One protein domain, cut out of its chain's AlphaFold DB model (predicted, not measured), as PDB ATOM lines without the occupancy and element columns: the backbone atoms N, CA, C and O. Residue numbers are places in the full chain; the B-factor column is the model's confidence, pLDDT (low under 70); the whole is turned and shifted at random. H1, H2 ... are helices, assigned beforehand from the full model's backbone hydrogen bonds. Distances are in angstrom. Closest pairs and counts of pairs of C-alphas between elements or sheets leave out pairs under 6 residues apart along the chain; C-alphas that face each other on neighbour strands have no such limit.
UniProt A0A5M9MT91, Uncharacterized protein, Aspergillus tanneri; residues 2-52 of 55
ATOM      1  N   GLY A   2      -7.481  -2.764  24.920       81.94
ATOM      2  CA  GLY A   2      -7.143  -4.122  25.392       81.94
ATOM      3  C   GLY A   2      -7.154  -5.224  24.319       81.94
ATOM      4  O   GLY A   2      -6.320  -6.118  24.368       81.94
ATOM      5  N   VAL A   3      -8.043  -5.130  23.321       83.88
ATOM      6  CA  VAL A   3      -8.257  -6.196  22.315       83.88
ATOM      7  C   VAL A   3      -7.036  -6.413  21.414       83.88
ATOM      8  O   VAL A   3      -6.656  -7.549  21.134       83.88
ATOM      9  N   LEU A   4      -6.377  -5.326  20.998       86.06
ATOM     10  CA  LEU A   4      -5.158  -5.413  20.190       86.06
ATOM     11  C   LEU A   4      -4.008  -6.026  21.001       86.06
ATOM     12  O   LEU A   4      -3.342  -6.934  20.518       86.06
ATOM     13  N   GLY A   5      -3.836  -5.613  22.261       86.56
ATOM     14  CA  GLY A   5      -2.834  -6.193  23.161       86.56
ATOM     15  C   GLY A   5      -3.051  -7.689  23.412       86.56
ATOM     16  O   GLY A   5      -2.090  -8.454  23.377       86.56
ATOM     17  N   SER A   6      -4.303  -8.131  23.584       88.56
ATOM     18  CA  SER A   6      -4.622  -9.556  23.727       88.56
ATOM     19  C   SER A   6      -4.404 -10.355  22.443       88.56
ATOM     20  O   SER A   6      -4.020 -11.516  22.528       88.56
ATOM     21  N   LEU A   7      -4.603  -9.757  21.264       91.31
ATOM     22  CA  LEU A   7      -4.337 -10.433  19.993       91.31
ATOM     23  C   LEU A   7      -2.833 -10.652  19.795       91.31
ATOM     24  O   LEU A   7      -2.412 -11.778  19.553       91.31
ATOM     25  N   PHE A   8      -2.013  -9.612  19.972       88.38
ATOM     26  CA  PHE A   8      -0.556  -9.748  19.860       88.38
ATOM     27  C   PHE A   8       0.027 -10.648  20.954       88.38
ATOM     28  O   PHE A   8       0.861 -11.502  20.662       88.38
ATOM     29  N   GLY A   9      -0.445 -10.514  22.197       90.69
ATOM     30  CA  GLY A   9      -0.026 -11.377  23.302       90.69
ATOM     31  C   GLY A   9      -0.464 -12.832  23.120       90.69
ATOM     32  O   GLY A   9       0.309 -13.739  23.415       90.69
ATOM     33  N   GLY A  10      -1.667 -13.062  22.589       89.69
ATOM     34  CA  GLY A  10      -2.189 -14.392  22.281       89.69
ATOM     35  C   GLY A  10      -1.424 -15.072  21.150       89.69
ATOM     36  O   GLY A  10      -1.042 -16.228  21.295       89.69
ATOM     37  N   VAL A  11      -1.130 -14.347  20.064       88.06
ATOM     38  CA  VAL A  11      -0.299 -14.855  18.961       88.06
ATOM     39  C   VAL A  11       1.108 -15.166  19.458       88.06
ATOM     40  O   VAL A  11       1.577 -16.276  19.249       88.06
ATOM     41  N   TYR A  12       1.745 -14.242  20.181       86.75
ATOM     42  CA  TYR A  12       3.081 -14.457  20.736       86.75
ATOM     43  C   TYR A  12       3.125 -15.650  21.695       86.75
ATOM     44  O   TYR A  12       4.048 -16.451  21.635       86.75
ATOM     45  N   LEU A  13       2.135 -15.808  22.575       87.25
ATOM     46  CA  LEU A  13       2.090 -16.946  23.491       87.25
ATOM     47  C   LEU A  13       1.853 -18.270  22.754       87.25
ATOM     48  O   LEU A  13       2.429 -19.282  23.143       87.25
ATOM     49  N   ALA A  14       1.027 -18.262  21.706       85.75
ATOM     50  CA  ALA A  14       0.746 -19.442  20.895       85.75
ATOM     51  C   ALA A  14       1.940 -19.862  20.023       85.75
ATOM     52  O   ALA A  14       2.114 -21.053  19.774       85.75
ATOM     53  N   THR A  15       2.764 -18.912  19.573       83.50
ATOM     54  CA  THR A  15       3.939 -19.184  18.731       83.50
ATOM     55  C   THR A  15       5.249 -19.266  19.508       83.50
ATOM     56  O   THR A  15       6.234 -19.775  18.977       83.50
ATOM     57  N   ARG A  16       5.293 -18.819  20.771       81.88
ATOM     58  CA  ARG A  16       6.464 -18.971  21.640       81.88
ATOM     59  C   ARG A  16       6.646 -20.448  21.967       81.88
ATOM     60  O   ARG A  16       6.035 -20.962  22.903       81.88
ATOM     61  N   GLY A  17       7.484 -21.105  21.169       70.12
ATOM     62  CA  GLY A  17       7.796 -22.526  21.250       70.12
ATOM     63  C   GLY A  17       7.970 -23.003  22.690       70.12
ATOM     64  O   GLY A  17       8.766 -22.463  23.461       70.12
ATOM     65  N   GLY A  18       7.179 -24.009  23.064       68.75
ATOM     66  CA  GLY A  18       7.352 -24.716  24.323       68.75
ATOM     67  C   GLY A  18       8.724 -25.375  24.339       68.75
ATOM     68  O   GLY A  18       9.120 -25.967  23.338       68.75
ATOM     69  N   SER A  19       9.425 -25.243  25.471       62.00
ATOM     70  CA  SER A  19      10.762 -25.786  25.725       62.00
ATOM     71  C   SER A  19      10.970 -27.099  24.992       62.00
ATOM     72  O   SER A  19      10.231 -28.054  25.259       62.00
ATOM     73  N   ASP A  20      11.950 -27.101  24.090       58.12
ATOM     74  CA  ASP A  20      12.372 -28.238  23.289       58.12
ATOM     75  C   ASP A  20      12.191 -29.528  24.069       58.12
ATOM     76  O   ASP A  20      12.974 -29.851  24.972       58.12
ATOM     77  N   LYS A  21      11.126 -30.269  23.751       57.41
ATOM     78  CA  LYS A  21      11.050 -31.645  24.207       57.41
ATOM     79  C   LYS A  21      12.281 -32.276  23.596       57.41
ATOM     80  O   LYS A  21      12.345 -32.352  22.373       57.41
ATOM     81  N   LYS A  22      13.276 -32.621  24.428       57.75
ATOM     82  CA  LYS A  22      14.460 -33.367  23.995       57.75
ATOM     83  C   LYS A  22      13.930 -34.467  23.102       57.75
ATOM     84  O   LYS A  22      13.223 -35.346  23.598       57.75
ATOM     85  N   GLN A  23      14.157 -34.324  21.802       59.16
ATOM     86  CA  GLN A  23      13.672 -35.276  20.830       59.16
ATOM     87  C   GLN A  23      14.255 -36.599  21.283       59.16
ATOM     88  O   GLN A  23      15.472 -36.713  21.422       59.16
ATOM     89  N   ALA A  24      13.381 -37.516  21.699       59.59
ATOM     90  CA  ALA A  24      13.807 -38.787  22.245       59.59
ATOM     91  C   ALA A  24      14.451 -39.538  21.085       59.59
ATOM     92  O   ALA A  24      13.763 -40.138  20.262       59.59
ATOM     93  N   THR A  25      15.768 -39.401  20.955       60.84
ATOM     94  CA  THR A  25      16.524 -40.125  19.951       60.84
ATOM     95  C   THR A  25      16.391 -41.603  20.297       60.84
ATOM     96  O   THR A  25      16.577 -41.958  21.469       60.84
ATOM     97  N   PRO A  26      16.037 -42.465  19.332       70.94
ATOM     98  CA  PRO A  26      16.009 -43.900  19.567       70.94
ATOM     99  C   PRO A  26      17.375 -44.361  20.106       70.94
ATOM    100  O   PRO A  26      18.383 -43.709  19.813       70.94
ATOM    101  N   PRO A  27      17.434 -45.443  20.906       74.06
ATOM    102  CA  PRO A  27      18.691 -45.943  21.452       74.06
ATOM    103  C   PRO A  27      19.728 -46.123  20.337       74.06
ATOM    104  O   PRO A  27      19.516 -46.905  19.411       74.06
ATOM    105  N   ILE A  28      20.824 -45.364  20.404       71.75
ATOM    106  CA  ILE A  28      21.887 -45.390  19.395       71.75
ATOM    107  C   ILE A  28      22.677 -46.681  19.629       71.75
ATOM    108  O   ILE A  28      23.512 -46.752  20.526       71.75
ATOM    109  N   GLN A  29      22.382 -47.728  18.863       70.12
ATOM    110  CA  GLN A  29      23.211 -48.933  18.820       70.12
ATOM    111  C   GLN A  29      24.290 -48.743  17.752       70.12
ATOM    112  O   GLN A  29      24.068 -49.035  16.581       70.12
ATOM    113  N   ALA A  30      25.446 -48.222  18.159       74.88
ATOM    114  CA  ALA A  30      26.632 -48.145  17.313       74.88
ATOM    115  C   ALA A  30      27.573 -49.322  17.607       74.88
ATOM    116  O   ALA A  30      27.655 -49.788  18.745       74.88
ATOM    117  N   SER A  31      28.304 -49.797  16.595       77.12
ATOM    118  CA  SER A  31      29.256 -50.909  16.779       77.12
ATOM    119  C   SER A  31      30.540 -50.459  17.487       77.12
ATOM    120  O   SER A  31      31.288 -51.283  18.008       77.12
ATOM    121  N   SER A  32      30.791 -49.146  17.518       82.44
ATOM    122  CA  SER A  32      31.953 -48.515  18.138       82.44
ATOM    123  C   SER A  32      31.569 -47.207  18.835       82.44
ATOM    124  O   SER A  32      30.641 -46.509  18.429       82.44
ATOM    125  N   LYS A  33      32.328 -46.846  19.873       83.44
ATOM    126  CA  LYS A  33      32.135 -45.616  20.661       83.44
ATOM    127  C   LYS A  33      32.359 -44.337  19.840       83.44
ATOM    128  O   LYS A  33      31.768 -43.297  20.127       83.44
ATOM    129  N   ASP A  34      33.200 -44.426  18.813       87.12
ATOM    130  CA  ASP A  34      33.475 -43.331  17.876       87.12
ATOM    131  C   ASP A  34      32.250 -43.038  16.994       87.12
ATOM    132  O   ASP A  34      31.796 -41.900  16.885       87.12
ATOM    133  N   GLU A  35      31.631 -44.096  16.462       81.56
ATOM    134  CA  GLU A  35      30.404 -44.000  15.668       81.56
ATOM    135  C   GLU A  35      29.238 -43.447  16.494       81.56
ATOM    136  O   GLU A  35      28.480 -42.611  16.008       81.56
ATOM    137  N   GLU A  36      29.115 -43.851  17.761       82.25
ATOM    138  CA  GLU A  36      28.094 -43.304  18.657       82.25
ATOM    139  C   GLU A  36      28.251 -41.785  18.829       82.25
ATOM    140  O   GLU A  36      27.274 -41.041  18.738       82.25
ATOM    141  N   THR A  37      29.488 -41.323  19.026       88.19
ATOM    142  CA  THR A  37      29.809 -39.897  19.191       88.19
ATOM    143  C   THR A  37      29.486 -39.116  17.918       88.19
ATOM    144  O   THR A  37      28.807 -38.091  17.977       88.19
ATOM    145  N   PHE A  38      29.875 -39.648  16.756       88.38
ATOM    146  CA  PHE A  38      29.565 -39.057  15.457       88.38
ATOM    147  C   PHE A  38      28.053 -38.933  15.215       88.38
ATOM    148  O   PHE A  38      27.582 -37.863  14.831       88.38
ATOM    149  N   ILE A  39      27.276 -39.991  15.477       87.12
ATOM    150  CA  ILE A  39      25.818 -39.969  15.281       87.12
ATOM    151  C   ILE A  39      25.168 -38.968  16.243       87.12
ATOM    152  O   ILE A  39      24.269 -38.229  15.847       87.12
ATOM    153  N   GLN A  40      25.629 -38.895  17.494       84.44
ATOM    154  CA  GLN A  40      25.122 -37.912  18.449       84.44
ATOM    155  C   GLN A  40      25.389 -36.476  17.996       84.44
ATOM    156  O   GLN A  40      24.501 -35.631  18.100       84.44
ATOM    157  N   ASP A  41      26.587 -36.185  17.498       87.00
ATOM    158  CA  ASP A  41      26.949 -34.837  17.066       87.00
ATOM    159  C   ASP A  41      26.267 -34.451  15.750       87.00
ATOM    160  O   ASP A  41      25.799 -33.320  15.617       87.00
ATOM    161  N   PHE A  42      26.094 -35.406  14.835       87.62
ATOM    162  CA  PHE A  42      25.272 -35.239  13.637       87.62
ATOM    163  C   PHE A  42      23.803 -34.958  13.986       87.62
ATOM    164  O   PHE A  42      23.197 -34.033  13.453       87.62
ATOM    165  N   LEU A  43      23.215 -35.702  14.926       83.44
ATOM    166  CA  LEU A  43      21.844 -35.438  15.365       83.44
ATOM    167  C   LEU A  43      21.728 -34.078  16.065       83.44
ATOM    168  O   LEU A  43      20.740 -33.376  15.862       83.44
ATOM    169  N   LYS A  44      22.719 -33.671  16.866       82.81
ATOM    170  CA  LYS A  44      22.731 -32.346  17.507       82.81
ATOM    171  C   LYS A  44      22.837 -31.212  16.490       82.81
ATOM    172  O   LYS A  44      22.184 -30.194  16.703       82.81
ATOM    173  N   SER A  45      23.631 -31.359  15.427       82.44
ATOM    174  CA  SER A  45      23.755 -30.320  14.398       82.44
ATOM    175  C   SER A  45      22.454 -30.164  13.619       82.44
ATOM    176  O   SER A  45      21.925 -29.062  13.552       82.44
ATOM    177  N   VAL A  46      21.857 -31.268  13.161       80.19
ATOM    178  CA  VAL A  46      20.583 -31.256  12.424       80.19
ATOM    179  C   VAL A  46      19.447 -30.666  13.270       80.19
ATOM    180  O   VAL A  46      18.815 -29.702  12.849       80.19
ATOM    181  N   ASN A  47      19.240 -31.160  14.498       69.56
ATOM    182  CA  ASN A  47      18.194 -30.628  15.387       69.56
ATOM    183  C   ASN A  47      18.505 -29.202  15.891       69.56
ATOM    184  O   ASN A  47      17.607 -28.458  16.285       69.56
ATOM    185  N   GLY A  48      19.784 -28.825  15.964       62.38
ATOM    186  CA  GLY A  48      20.231 -27.497  16.388       62.38
ATOM    187  C   GLY A  48      20.076 -26.437  15.296       62.38
ATOM    188  O   GLY A  48      19.767 -25.288  15.608       62.38
ATOM    189  N   ASP A  49      20.241 -26.827  14.032       54.56
ATOM    190  CA  ASP A  49      20.040 -25.973  12.860       54.56
ATOM    191  C   ASP A  49      18.553 -25.786  12.526       54.56
ATOM    192  O   ASP A  49      18.160 -24.703  12.091       54.56
ATOM    193  N   GLU A  50      17.699 -26.776  12.808       52.38
ATOM    194  CA  GLU A  50      16.239 -26.613  12.725       52.38
ATOM    195  C   GLU A  50      15.726 -25.525  13.684       52.38
ATOM    196  O   GLU A  50      14.867 -24.736  13.303       52.38
ATOM    197  N   LYS A  51      16.329 -25.363  14.872       52.31
ATOM    198  CA  LYS A  51      15.979 -24.275  15.812       52.31
ATOM    199  C   LYS A  51      16.481 -22.888  15.410       52.31
ATOM    200  O   LYS A  51      16.103 -21.908  16.044       52.31
ATOM    201  N   LYS A  52      17.357 -22.784  14.406       49.75
ATOM    202  CA  LYS A  52      17.893 -21.503  13.915       49.75
ATOM    203  C   LYS A  52      17.259 -21.028  12.610       49.75
ATOM    204  O   LYS A  52      17.569 -19.922  12.181       49.75
TER     205      LYS A  52
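This is residues 2 to 52 of the 55 residues of an uncharacterized protein of Aspergillus tanneri (UniProt A0A5M9MT91). A straight helical arm, H1, sticks out at one end and leads into a long stretched link, residues 16 to 32, after which a second helix, H2, folds back beside the later part of that link. The arm makes much of the length. The printed part has 51 residues with two named helices, H1 then H2, and no named strand; its class is all helix. It is extended, with a radius of gyration of the C-alphas of 18.2 A and spans of 60 by 18 by 8 A.

H1, residues 2 to 15, begins at C-alpha 2 (-7.143, -4.122, 25.392) and is 19.9 A long from first to last C-alpha. H2, residues 33 to 50, is 26.0 A long and ends at C-alpha 50 (16.239, -26.613, 12.725).

H1 and H2 are apart. Residues 2 to 16, of which 2 to 15 belong to H1, stand free. In H1 and H2 every O i to N i+4 pair is within hydrogen-bond range.

The two C-alphas farthest apart, those of Gly 2 and Ser 31, are 59.9 A apart. The printed part has no cut. The link from H1 to H2, 17 residues, is long. The pLDDT is under 70 in residues 18 to 25 and 47 to 52.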